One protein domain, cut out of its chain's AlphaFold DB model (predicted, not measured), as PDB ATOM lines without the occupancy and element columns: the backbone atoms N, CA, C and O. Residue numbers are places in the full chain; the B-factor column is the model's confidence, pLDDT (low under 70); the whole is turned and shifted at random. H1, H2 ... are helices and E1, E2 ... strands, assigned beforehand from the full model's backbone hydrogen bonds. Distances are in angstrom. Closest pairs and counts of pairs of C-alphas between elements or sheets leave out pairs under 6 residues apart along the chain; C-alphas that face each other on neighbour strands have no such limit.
ATOM      1  N   LYS A 332     227.349 158.193 176.498       94.00
ATOM      2  CA  LYS A 332     228.540 157.860 175.714       94.00
ATOM      3  C   LYS A 332     228.424 158.396 174.289       94.00
ATOM      4  O   LYS A 332     227.817 157.771 173.428       94.00
ATOM      5  N   VAL A 333     229.012 159.561 174.041       93.88
ATOM      6  CA  VAL A 333     229.150 160.177 172.711       93.88
ATOM      7  C   VAL A 333     230.583 159.991 172.223       93.88
ATOM      8  O   VAL A 333     231.513 160.525 172.842       93.88
ATOM      9  N   LYS A 334     230.747 159.215 171.150       91.94
ATOM     10  CA  LYS A 334     232.031 158.825 170.567       91.94
ATOM     11  C   LYS A 334     232.261 159.448 169.199       91.94
ATOM     12  O   LYS A 334     231.335 159.518 168.385       91.94
ATOM     13  N   VAL A 335     233.502 159.844 168.946       87.19
ATOM     14  CA  VAL A 335     233.972 160.350 167.654       87.19
ATOM     15  C   VAL A 335     235.429 159.926 167.440       87.19
ATOM     16  O   VAL A 335     236.227 159.912 168.373       87.19
ATOM     17  N   SER A 336     235.789 159.614 166.195       80.31
ATOM     18  CA  SER A 336     237.182 159.639 165.730       80.31
ATOM     19  C   SER A 336     237.413 161.005 165.085       80.31
ATOM     20  O   SER A 336     236.693 161.353 164.148       80.31
ATOM     21  N   ILE A 337     238.334 161.797 165.641       75.19
ATOM     22  CA  ILE A 337     238.573 163.189 165.246       75.19
ATOM     23  C   ILE A 337     239.773 163.221 164.296       75.19
ATOM     24  O   ILE A 337     240.922 163.034 164.701       75.19
ATOM     25  N   GLY A 338     239.520 163.479 163.012       70.69
ATOM     26  CA  GLY A 338     240.584 163.872 162.092       70.69
ATOM     27  C   GLY A 338     240.993 165.331 162.308       70.69
ATOM     28  O   GLY A 338     240.273 166.099 162.939       70.69
ATOM     29  N   ASN A 339     242.116 165.756 161.719       64.44
ATOM     30  CA  ASN A 339     242.635 167.128 161.866       64.44
ATOM     31  C   ASN A 339     241.604 168.205 161.475       64.44
ATOM     32  O   ASN A 339     241.629 169.308 162.001       64.44
ATOM     33  N   TYR A 340     240.697 167.888 160.548       63.91
ATOM     34  CA  TYR A 340     239.663 168.805 160.058       63.91
ATOM     35  C   TYR A 340     238.377 168.798 160.894       63.91
ATOM     36  O   TYR A 340     237.464 169.549 160.576       63.91
ATOM     37  N   ASP A 341     238.279 167.930 161.906       75.88
ATOM     38  CA  ASP A 341     237.072 167.754 162.720       75.88
ATOM     39  C   ASP A 341     237.180 168.459 164.089       75.88
ATOM     40  O   ASP A 341     236.242 168.375 164.872       75.88
ATOM     41  N   ILE A 342     238.307 169.121 164.398       84.31
ATOM     42  CA  ILE A 342     238.533 169.849 165.666       84.31
ATOM     43  C   ILE A 342     237.848 171.212 165.654       84.31
ATOM     44  O   ILE A 342     237.203 171.603 166.624       84.31
ATOM     45  N   GLU A 343     238.005 171.943 164.555       87.94
ATOM     46  CA  GLU A 343     237.273 173.173 164.299       87.94
ATOM     47  C   GLU A 343     236.041 172.833 163.474       87.94
ATOM     48  O   GLU A 343     236.113 172.123 162.470       87.94
ATOM     49  N   ASN A 344     234.899 173.361 163.890       85.56
ATOM     50  CA  ASN A 344     233.699 173.316 163.085       85.56
ATOM     51  C   ASN A 344     233.544 174.596 162.259       85.56
ATOM     52  O   ASN A 344     233.986 175.670 162.660       85.56
ATOM     53  N   ASP A 345     232.894 174.474 161.105       84.81
ATOM     54  CA  ASP A 345     232.646 175.572 160.169       84.81
ATOM     55  C   ASP A 345     231.253 176.209 160.334       84.81
ATOM     56  O   ASP A 345     230.900 177.130 159.591       84.81
ATOM     57  N   TRP A 346     230.453 175.739 161.300       81.69
ATOM     58  CA  TRP A 346     229.055 176.138 161.479       81.69
ATOM     59  C   TRP A 346     228.820 177.134 162.622       81.69
ATOM     60  O   TRP A 346     227.829 177.867 162.580       81.69
ATOM     61  N   ASP A 347     229.711 177.204 163.610       84.75
ATOM     62  CA  ASP A 347     229.698 178.183 164.698       84.75
ATOM     63  C   ASP A 347     230.828 179.205 164.507       84.75
ATOM     64  O   ASP A 347     231.961 178.983 164.938       84.75
ATOM     65  N   PRO A 348     230.544 180.361 163.878       84.19
ATOM     66  CA  PRO A 348     231.559 181.380 163.632       84.19
ATOM     67  C   PRO A 348     232.008 182.105 164.911       84.19
ATOM     68  O   PRO A 348     232.932 182.914 164.846       84.19
ATOM     69  N   VAL A 349     231.332 181.886 166.048       88.94
ATOM     70  CA  VAL A 349     231.665 182.508 167.338       88.94
ATOM     71  C   VAL A 349     232.545 181.581 168.170       88.94
ATOM     72  O   VAL A 349     233.496 182.051 168.789       88.94
ATOM     73  N   ASN A 350     232.239 180.283 168.182       88.62
ATOM     74  CA  ASN A 350     233.027 179.266 168.864       88.62
ATOM     75  C   ASN A 350     233.225 178.031 167.962       88.62
ATOM     76  O   ASN A 350     232.404 177.109 168.003       88.62
ATOM     77  N   PRO A 351     234.342 177.937 167.216       90.06
ATOM     78  CA  PRO A 351     234.615 176.796 166.340       90.06
ATOM     79  C   PRO A 351     234.790 175.468 167.101       90.06
ATOM     80  O   PRO A 351     234.851 174.406 166.483       90.06
ATOM     81  N   TYR A 352     234.785 175.472 168.434       90.62
ATOM     82  CA  TYR A 352     234.952 174.290 169.281       90.62
ATOM     83  C   TYR A 352     233.681 173.896 170.043       90.62
ATOM     84  O   TYR A 352     233.719 173.009 170.896       90.62
ATOM     85  N   SER A 353     232.537 174.520 169.750       87.25
ATOM     86  CA  SER A 353     231.281 174.345 170.498       87.25
ATOM     87  C   SER A 353     230.731 172.910 170.535       87.25
ATOM     88  O   SER A 353     229.883 172.593 171.369       87.25
ATOM     89  N   HIS A 354     231.243 172.009 169.696       86.94
ATOM     90  CA  HIS A 354     230.915 170.586 169.715       86.94
ATOM     91  C   HIS A 354     231.715 169.750 170.725       86.94
ATOM     92  O   HIS A 354     231.206 168.736 171.210       86.94
ATOM     93  N   LEU A 355     232.947 170.151 171.049       91.00
ATOM     94  CA  LEU A 355     233.870 169.380 171.890       91.00
ATOM     95  C   LEU A 355     233.347 169.111 173.318       91.00
ATOM     96  O   LEU A 355     233.524 167.982 173.784       91.00
ATOM     97  N   PRO A 356     232.629 170.039 173.995       91.94
ATOM     98  CA  PRO A 356     232.066 169.802 175.333       91.94
ATOM     99  C   PRO A 356     231.101 168.621 175.437       91.94
ATOM    100  O   PRO A 356     230.810 168.144 176.531       91.94
ATOM    101  N   LEU A 357     230.567 168.142 174.317       88.44
ATOM    102  CA  LEU A 357     229.569 167.075 174.295       88.44
ATOM    103  C   LEU A 357     230.189 165.697 174.106       88.44
ATOM    104  O   LEU A 357     229.519 164.693 174.355       88.44
ATOM    105  N   LEU A 358     231.439 165.655 173.651       91.69
ATOM    106  CA  LEU A 358     232.152 164.424 173.377       91.69
ATOM    107  C   LEU A 358     232.653 163.822 174.687       91.69
ATOM    108  O   LEU A 358     233.178 164.501 175.566       91.69
ATOM    109  N   THR A 359     232.488 162.510 174.798       95.00
ATOM    110  CA  THR A 359     232.942 161.743 175.966       95.00
ATOM    111  C   THR A 359     234.087 160.812 175.595       95.00
ATOM    112  O   THR A 359     234.931 160.515 176.428       95.00
ATOM    113  N   HIS A 360     234.137 160.350 174.348       93.75
ATOM    114  CA  HIS A 360     235.156 159.425 173.878       93.75
ATOM    115  C   HIS A 360     235.687 159.903 172.545       93.75
ATOM    116  O   HIS A 360     234.947 160.012 171.565       93.75
ATOM    117  N   ILE A 361     236.978 160.172 172.532       90.38
ATOM    118  CA  ILE A 361     237.724 160.535 171.350       90.38
ATOM    119  C   ILE A 361     238.753 159.434 171.163       90.38
ATOM    120  O   ILE A 361     239.774 159.384 171.851       90.38
ATOM    121  N   ASP A 362     238.409 158.494 170.286       76.81
ATOM    122  CA  ASP A 362     239.155 157.244 170.140       76.81
ATOM    123  C   ASP A 362     240.427 157.420 169.293       76.81
ATOM    124  O   ASP A 362     241.323 156.583 169.360       76.81
ATOM    125  N   GLU A 363     240.535 158.526 168.550       73.69
ATOM    126  CA  GLU A 363     241.721 158.890 167.773       73.69
ATOM    127  C   GLU A 363     241.661 160.383 167.414       73.69
ATOM    128  O   GLU A 363     240.903 160.764 166.526       73.69
ATOM    129  N   VAL A 364     242.426 161.227 168.107       79.25
ATOM    130  CA  VAL A 364     242.884 162.519 167.574       79.25
ATOM    131  C   VAL A 364     244.151 162.228 166.782       79.25
ATOM    132  O   VAL A 364     245.090 161.662 167.337       79.25
ATOM    133  N   HIS A 365     244.210 162.579 165.498       78.12
ATOM    134  CA  HIS A 365     245.359 162.216 164.654       78.12
ATOM    135  C   HIS A 365     246.715 162.605 165.272       78.12
ATOM    136  O   HIS A 365     247.640 161.794 165.262       78.12
ATOM    137  N   SER A 366     246.835 163.813 165.829       82.50
ATOM    138  CA  SER A 366     248.050 164.299 166.486       82.50
ATOM    139  C   SER A 366     247.726 165.196 167.678       82.50
ATOM    140  O   SER A 366     246.842 166.048 167.615       82.50
ATOM    141  N   SER A 367     248.500 165.059 168.751       83.88
ATOM    142  CA  SER A 367     248.466 165.959 169.908       83.88
ATOM    143  C   SER A 367     248.883 167.401 169.576       83.88
ATOM    144  O   SER A 367     248.508 168.327 170.296       83.88
ATOM    145  N   SER A 368     249.601 167.618 168.460       83.94
ATOM    146  CA  SER A 368     249.911 168.955 167.906       83.94
ATOM    147  C   SER A 368     248.679 169.813 167.682       83.94
ATOM    148  O   SER A 368     248.759 171.037 167.803       83.94
ATOM    149  N   ASP A 369     247.555 169.169 167.388       83.12
ATOM    150  CA  ASP A 369     246.338 169.841 166.957       83.12
ATOM    151  C   ASP A 369     245.505 170.353 168.149       83.12
ATOM    152  O   ASP A 369     244.516 171.055 167.958       83.12
ATOM    153  N   LEU A 370     245.908 170.040 169.388       88.06
ATOM    154  CA  LEU A 370     245.240 170.502 170.603       88.06
ATOM    155  C   LEU A 370     246.013 171.647 171.263       88.06
ATOM    156  O   LEU A 370     247.076 171.426 171.840       88.06
ATOM    157  N   THR A 371     245.440 172.850 171.247       91.62
ATOM    158  CA  THR A 371     245.883 173.987 172.070       91.62
ATOM    159  C   THR A 371     245.255 173.929 173.468       91.62
ATOM    160  O   THR A 371     244.307 173.176 173.699       91.62
ATOM    161  N   ASP A 372     245.729 174.761 174.405       95.31
ATOM    162  CA  ASP A 372     245.098 174.904 175.730       95.31
ATOM    163  C   ASP A 372     243.614 175.291 175.635       95.31
ATOM    164  O   ASP A 372     242.782 174.757 176.366       95.31
ATOM    165  N   GLU A 373     243.277 176.177 174.692       93.75
ATOM    166  CA  GLU A 373     241.899 176.595 174.438       93.75
ATOM    167  C   GLU A 373     241.034 175.407 174.016       93.75
ATOM    168  O   GLU A 373     239.991 175.181 174.623       93.75
ATOM    169  N   ILE A 374     241.494 174.612 173.045       93.44
ATOM    170  CA  ILE A 374     240.779 173.431 172.548       93.44
ATOM    171  C   ILE A 374     240.618 172.400 173.666       93.44
ATOM    172  O   ILE A 374     239.510 171.925 173.921       93.44
ATOM    173  N   LEU A 375     241.706 172.085 174.375       93.81
ATOM    174  CA  LEU A 375     241.699 171.098 175.452       93.81
ATOM    175  C   LEU A 375     240.722 171.493 176.573       93.81
ATOM    176  O   LEU A 375     240.000 170.643 177.098       93.81
ATOM    177  N   SER A 376     240.633 172.789 176.890       95.44
ATOM    178  CA  SER A 376     239.711 173.317 177.904       95.44
ATOM    179  C   SER A 376     238.227 173.103 177.580       95.44
ATOM    180  O   SER A 376     237.391 173.188 178.486       95.44
ATOM    181  N   GLN A 377     237.889 172.814 176.316       94.94
ATOM    182  CA  GLN A 377     236.516 172.559 175.878       94.94
ATOM    183  C   GLN A 377     236.052 171.130 176.177       94.94
ATOM    184  O   GLN A 377     234.851 170.879 176.159       94.94
ATOM    185  N   PHE A 378     236.945 170.183 176.478       94.44
ATOM    186  CA  PHE A 378     236.601 168.773 176.714       94.44
ATOM    187  C   PHE A 378     235.993 168.507 178.102       94.44
ATOM    188  O   PHE A 378     236.452 167.666 178.876       94.44
ATOM    189  N   THR A 379     234.908 169.206 178.421       95.12
ATOM    190  CA  THR A 379     234.296 169.219 179.760       95.12
ATOM    191  C   THR A 379     233.723 167.866 180.193       95.12
ATOM    192  O   THR A 379     233.646 167.592 181.390       95.12
ATOM    193  N   ARG A 380     233.359 166.985 179.251       95.69
ATOM    194  CA  ARG A 380     232.755 165.668 179.524       95.69
ATOM    195  C   ARG A 380     233.642 164.471 179.180       95.69
ATOM    196  O   ARG A 380     233.164 163.338 179.201       95.69
ATOM    197  N   ILE A 381     234.924 164.687 178.886       96.00
ATOM    198  CA  ILE A 381     235.807 163.619 178.403       96.00
ATOM    199  C   ILE A 381     235.919 162.461 179.403       96.00
ATOM    200  O   ILE A 381     236.006 162.663 180.617       96.00
ATOM    201  N   GLN A 382     235.886 161.247 178.870       96.44
ATOM    202  CA  GLN A 382     236.077 159.972 179.557       96.44
ATOM    203  C   GLN A 382     237.182 159.154 178.873       96.44
ATOM    204  O   GLN A 382     237.896 158.420 179.544       96.44
ATOM    205  N   SER A 383     237.372 159.304 177.558       95.50
ATOM    206  CA  SER A 383     238.470 158.678 176.810       95.50
ATOM    207  C   SER A 383     239.095 159.665 175.828       95.50
ATOM    208  O   SER A 383     238.380 160.166 174.964       95.50
ATOM    209  N   LEU A 384     240.405 159.910 175.924       93.44
ATOM    210  CA  LEU A 384     241.178 160.695 174.950       93.44
ATOM    211  C   LEU A 384     242.407 159.909 174.480       93.44
ATOM    212  O   LEU A 384     243.265 159.553 175.290       93.44
ATOM    213  N   ARG A 385     242.490 159.647 173.171       89.00
ATOM    214  CA  ARG A 385     243.567 158.881 172.523       89.00
ATOM    215  C   ARG A 385     244.145 159.643 171.334       89.00
ATOM    216  O   ARG A 385     243.388 160.251 170.580       89.00
ATOM    217  N   PHE A 386     245.458 159.542 171.129       85.62
ATOM    218  CA  PHE A 386     246.142 160.077 169.949       85.62
ATOM    219  C   PHE A 386     246.524 158.952 168.972       85.62
ATOM    220  O   PHE A 386     246.906 157.863 169.397       85.62
ATOM    221  N   GLY A 387     246.395 159.206 167.666       76.81
ATOM    222  CA  GLY A 387     246.753 158.261 166.597       76.81
ATOM    223  C   GLY A 387     248.242 158.279 166.247       76.81
ATOM    224  O   GLY A 387     248.799 157.273 165.804       76.81
ATOM    225  N   THR A 388     248.903 159.412 166.474       74.56
ATOM    226  CA  THR A 388     250.354 159.574 166.364       74.56
ATOM    227  C   THR A 388     250.892 160.249 167.621       74.56
ATOM    228  O   THR A 388     250.229 161.108 168.195       74.56
ATOM    229  N   TYR A 389     252.088 159.830 168.041       71.44
ATOM    230  CA  TYR A 389     252.801 160.372 169.198       71.44
ATOM    231  C   TYR A 389     253.868 161.358 168.719       71.44
ATOM    232  O   TYR A 389     254.562 161.071 167.735       71.44
ATOM    233  N   GLY A 390     254.062 162.487 169.400       63.38
ATOM    234  CA  GLY A 390     255.101 163.421 168.972       63.38
ATOM    235  C   GLY A 390     255.312 164.645 169.856       63.38
ATOM    236  O   GLY A 390     254.378 165.291 170.314       63.38
ATOM    237  N   TYR A 391     256.583 165.041 169.997       58.59
ATOM    238  CA  TYR A 391     257.071 166.184 170.787       58.59
ATOM    239  C   TYR A 391     256.704 167.578 170.221       58.59
ATOM    240  O   TYR A 391     257.458 168.537 170.400       58.59
ATOM    241  N   HIS A 392     255.580 167.703 169.517       64.62
ATOM    242  CA  HIS A 392     255.115 168.939 168.875       64.62
ATOM    243  C   HIS A 392     253.703 169.358 169.315       64.62
ATOM    244  O   HIS A 392     253.068 170.163 168.637       64.62
ATOM    245  N   ALA A 393     253.208 168.820 170.430       71.19
ATOM    246  CA  ALA A 393     251.941 169.243 171.016       71.19
ATOM    247  C   ALA A 393     251.945 170.727 171.410       71.19
ATOM    248  O   ALA A 393     252.980 171.273 171.802       71.19
ATOM    249  N   SER A 394     250.781 171.374 171.320       81.25
ATOM    250  CA  SER A 394     250.638 172.808 171.608       81.25
ATOM    251  C   SER A 394     249.987 173.119 172.961       81.25
ATOM    252  O   SER A 394     250.094 174.255 173.426       81.25
ATOM    253  N   TYR A 395     249.378 172.137 173.633       92.00
ATOM    254  CA  TYR A 395     248.819 172.301 174.977       92.00
ATOM    255  C   TYR A 395     249.860 172.089 176.088       92.00
ATOM    256  O   TYR A 395     250.847 171.358 175.948       92.00
ATOM    257  N   THR A 396     249.615 172.750 177.213       94.88
ATOM    258  CA  THR A 396     250.472 172.889 178.388       94.88
ATOM    259  C   THR A 396     249.740 172.427 179.653       94.88
ATOM    260  O   THR A 396     248.571 172.030 179.621       94.88
ATOM    261  N   ASP A 397     250.400 172.538 180.810       96.88
ATOM    262  CA  ASP A 397     249.752 172.319 182.111       96.88
ATOM    263  C   ASP A 397     248.509 173.202 182.321       96.88
ATOM    264  O   ASP A 397     247.591 172.817 183.048       96.88
ATOM    265  N   GLN A 398     248.460 174.384 181.692       97.50
ATOM    266  CA  GLN A 398     247.328 175.300 181.803       97.50
ATOM    267  C   GLN A 398     246.081 174.752 181.099       97.50
ATOM    268  O   GLN A 398     244.991 174.856 181.664       97.50
ATOM    269  N   GLY A 399     246.220 174.121 179.930       96.88
ATOM    270  CA  GLY A 399     245.111 173.455 179.246       96.88
ATOM    271  C   GLY A 399     244.554 172.292 180.063       96.88
ATOM    272  O   GLY A 399     243.340 172.179 180.218       96.88
ATOM    273  N   ILE A 400     245.426 171.475 180.670       97.38
ATOM    274  CA  ILE A 400     245.007 170.370 181.553       97.38
ATOM    275  C   ILE A 400     244.276 170.911 182.780       97.38
ATOM    276  O   ILE A 400     243.199 170.423 183.123       97.38
ATOM    277  N   LYS A 401     244.815 171.956 183.416       98.31
ATOM    278  CA  LYS A 401     244.156 172.634 184.535       98.31
ATOM    279  C   LYS A 401     242.754 173.102 184.154       98.31
ATOM    280  O   LYS A 401     241.803 172.784 184.859       98.31
ATOM    281  N   GLN A 402     242.625 173.824 183.043       98.25
ATOM    282  CA  GLN A 402     241.344 174.360 182.588       98.25
ATOM    283  C   GLN A 402     240.357 173.255 182.216       98.25
ATOM    284  O   GLN A 402     239.187 173.358 182.561       98.25
ATOM    285  N   MET A 403     240.811 172.179 181.570       97.50
ATOM    286  CA  MET A 403     239.972 171.014 181.274       97.50
ATOM    287  C   MET A 403     239.385 170.406 182.557       97.50
ATOM    288  O   MET A 403     238.207 170.051 182.586       97.50
ATOM    289  N   ILE A 404     240.182 170.311 183.627       97.88
ATOM    290  CA  ILE A 404     239.726 169.805 184.929       97.88
ATOM    291  C   ILE A 404     238.821 170.813 185.649       97.88
ATOM    292  O   ILE A 404     237.784 170.416 186.175       97.88
ATOM    293  N   GLU A 405     239.157 172.104 185.647       97.62
ATOM    294  CA  GLU A 405     238.335 173.162 186.259       97.62
ATOM    295  C   GLU A 405     236.973 173.322 185.562       97.62
ATOM    296  O   GLU A 405     235.965 173.552 186.228       97.62
ATOM    297  N   ASN A 406     236.931 173.151 184.238       97.19
ATOM    298  CA  ASN A 406     235.714 173.226 183.426       97.19
ATOM    299  C   ASN A 406     234.930 171.905 183.388       97.19
ATOM    300  O   ASN A 406     233.889 171.832 182.729       97.19
ATOM    301  N   ARG A 407     235.432 170.844 184.028       96.50
ATOM    302  CA  ARG A 407     234.844 169.510 183.932       96.50
ATOM    303  C   ARG A 407     233.408 169.495 184.457       96.50
ATOM    304  O   ARG A 407     233.135 169.945 185.568       96.50
ATOM    305  N   ASP A 408     232.502 168.894 183.688       94.19
ATOM    306  CA  ASP A 408     231.143 168.616 184.146       94.19
ATOM    307  C   ASP A 408     231.200 167.620 185.325       94.19
ATOM    308  O   ASP A 408     231.735 166.516 185.168       94.19
ATOM    309  N   PRO A 409     230.634 167.955 186.502       92.12
ATOM    310  CA  PRO A 409     230.614 167.063 187.661       92.12
ATOM    311  C   PRO A 409     229.978 165.688 187.398       92.12
ATOM    312  O   PRO A 409     230.273 164.729 188.110       92.12
ATOM    313  N   ASN A 410     229.115 165.575 186.385       90.88
ATOM    314  CA  ASN A 410     228.437 164.334 186.002       90.88
ATOM    315  C   ASN A 410     229.143 163.581 184.866       90.88
ATOM    316  O   ASN A 410     228.637 162.560 184.400       90.88
ATOM    317  N   ALA A 411     230.309 164.047 184.417       91.94
ATOM    318  CA  ALA A 411     231.037 163.439 183.311       91.94
ATOM    319  C   ALA A 411     231.617 162.050 183.622       91.94
ATOM    320  O   ALA A 411     232.140 161.409 182.719       91.94
ATOM    321  N   GLY A 412     231.529 161.562 184.860       92.38
ATOM    322  CA  GLY A 412     231.964 160.215 185.229       92.38
ATOM    323  C   GLY A 412     233.486 160.054 185.322       92.38
ATOM    324  O   GLY A 412     234.234 161.026 185.438       92.38
ATOM    325  N   VAL A 413     233.935 158.797 185.318       94.94
ATOM    326  CA  VAL A 413     235.355 158.418 185.408       94.94
ATOM    327  C   VAL A 413     236.042 158.625 184.063       94.94
ATOM    328  O   VAL A 413     235.445 158.381 183.016       94.94
ATOM    329  N   ILE A 414     237.304 159.048 184.091       96.56
ATOM    330  CA  ILE A 414     238.153 159.015 182.904       96.56
ATOM    331  C   ILE A 414     238.639 157.573 182.712       96.56
ATOM    332  O   ILE A 414     239.539 157.107 183.411       96.56
ATOM    333  N   GLU A 415     237.990 156.856 181.794       96.00
ATOM    334  CA  GLU A 415     238.321 155.487 181.382       96.00
ATOM    335  C   GLU A 415     239.760 155.409 180.838       96.00
ATOM    336  O   GLU A 415     240.495 154.476 181.159       96.00
ATOM    337  N   PHE A 416     240.180 156.394 180.035       95.19
ATOM    338  CA  PHE A 416     241.520 156.442 179.446       95.19
ATOM    339  C   PHE A 416     241.952 157.879 179.129       95.19
ATOM    340  O   PHE A 416     241.221 158.625 178.480       95.19
ATOM    341  N   PHE A 417     243.166 158.262 179.510       95.25
ATOM    342  CA  PHE A 417     243.731 159.558 179.132       95.25
ATOM    343  C   PHE A 417     245.165 159.417 178.648       95.25
ATOM    344  O   PHE A 417     245.936 158.650 179.222       95.25
ATOM    345  N   MET A 418     245.529 160.180 177.623       92.81
ATOM    346  CA  MET A 418     246.885 160.221 177.092       92.81
ATOM    347  C   MET A 418     247.476 161.615 177.278       92.81
ATOM    348  O   MET A 418     246.877 162.607 176.870       92.81
ATOM    349  N   LEU A 419     248.657 161.683 177.888       92.44
ATOM    350  CA  LEU A 419     249.482 162.881 177.968       92.44
ATOM    351  C   LEU A 419     250.581 162.781 176.920       92.44
ATOM    352  O   LEU A 419     251.507 161.995 177.067       92.44
ATOM    353  N   ASP A 420     250.482 163.586 175.878       88.88
ATOM    354  CA  ASP A 420     251.433 163.636 174.770       88.88
ATOM    355  C   ASP A 420     251.725 165.105 174.464       88.88
ATOM    356  O   ASP A 420     251.033 165.725 173.665       88.88
ATOM    357  N   SER A 421     252.659 165.701 175.212       89.81
ATOM    358  CA  SER A 421     253.146 167.069 174.996       89.81
ATOM    359  C   SER A 421     254.508 167.298 175.634       89.81
ATOM    360  O   SER A 421     254.750 166.917 176.777       89.81
ATOM    361  N   ASN A 422     255.406 167.985 174.930       88.56
ATOM    362  CA  ASN A 422     256.700 168.398 175.476       88.56
ATOM    363  C   ASN A 422     256.618 169.644 176.379       88.56
ATOM    364  O   ASN A 422     257.635 170.018 176.964       88.56
TER     365      ASN A 422
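AT A GLANCE: This is residues 332 to 422 of the 581 residues of an uncharacterized protein of Tieghemostelium lacteum (UniProt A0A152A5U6). Little regular structure is present: a small wall of three parallel strands, order E1, E2, E3, stands across from two touching helices, H1 and H2, with E4 beside E3 and residues 345 to 350 sticking out. The 91 printed residues, mixed in class, run E1, E2, H1, E3, H2, E4; 35 are in these named elements. The whole is compact, radius of gyration of the C-alphas 12.1 A, spanning 32 by 30 by 23 A.

IN THESE COORDINATES: Find C-alpha 332 at (228.540, 157.860, 175.714); E1 runs 15.4 A to residue 337. Next come E2, residues 360 to 366, 15.6 A; H1, 372 to 375; E3, 383 to 388, 15.8 A; H2, 397 to 405, 12.2 A; and E4, 417 to 419, ending at (249.482, 162.881, 177.968).

HOW THE PARTS SIT: Within hydrogen-bond range are N 337 and O 363 of parallel E1 and E2, 2.9 A, and N 361 and O 383 of parallel E2 and E3, 2.8 A. E2, H1, E3 form a strand-helix-strand unit, parallel neighbours with a helix between along the chain, its crossover right-handed. H1 and H2 touch, closest C-alphas 372 and 399, 3.8 A; neither is on the sheet. E4 pairs with no named strand. In H2 every O i to N i+4 pair is within range; H1 is too short for one.

THE WHOLE: The printed part has no cut. Links E1 to E2 and H2 to E4 are long. Look for pLDDT under 70 at 339 to 340 and 390 to 392.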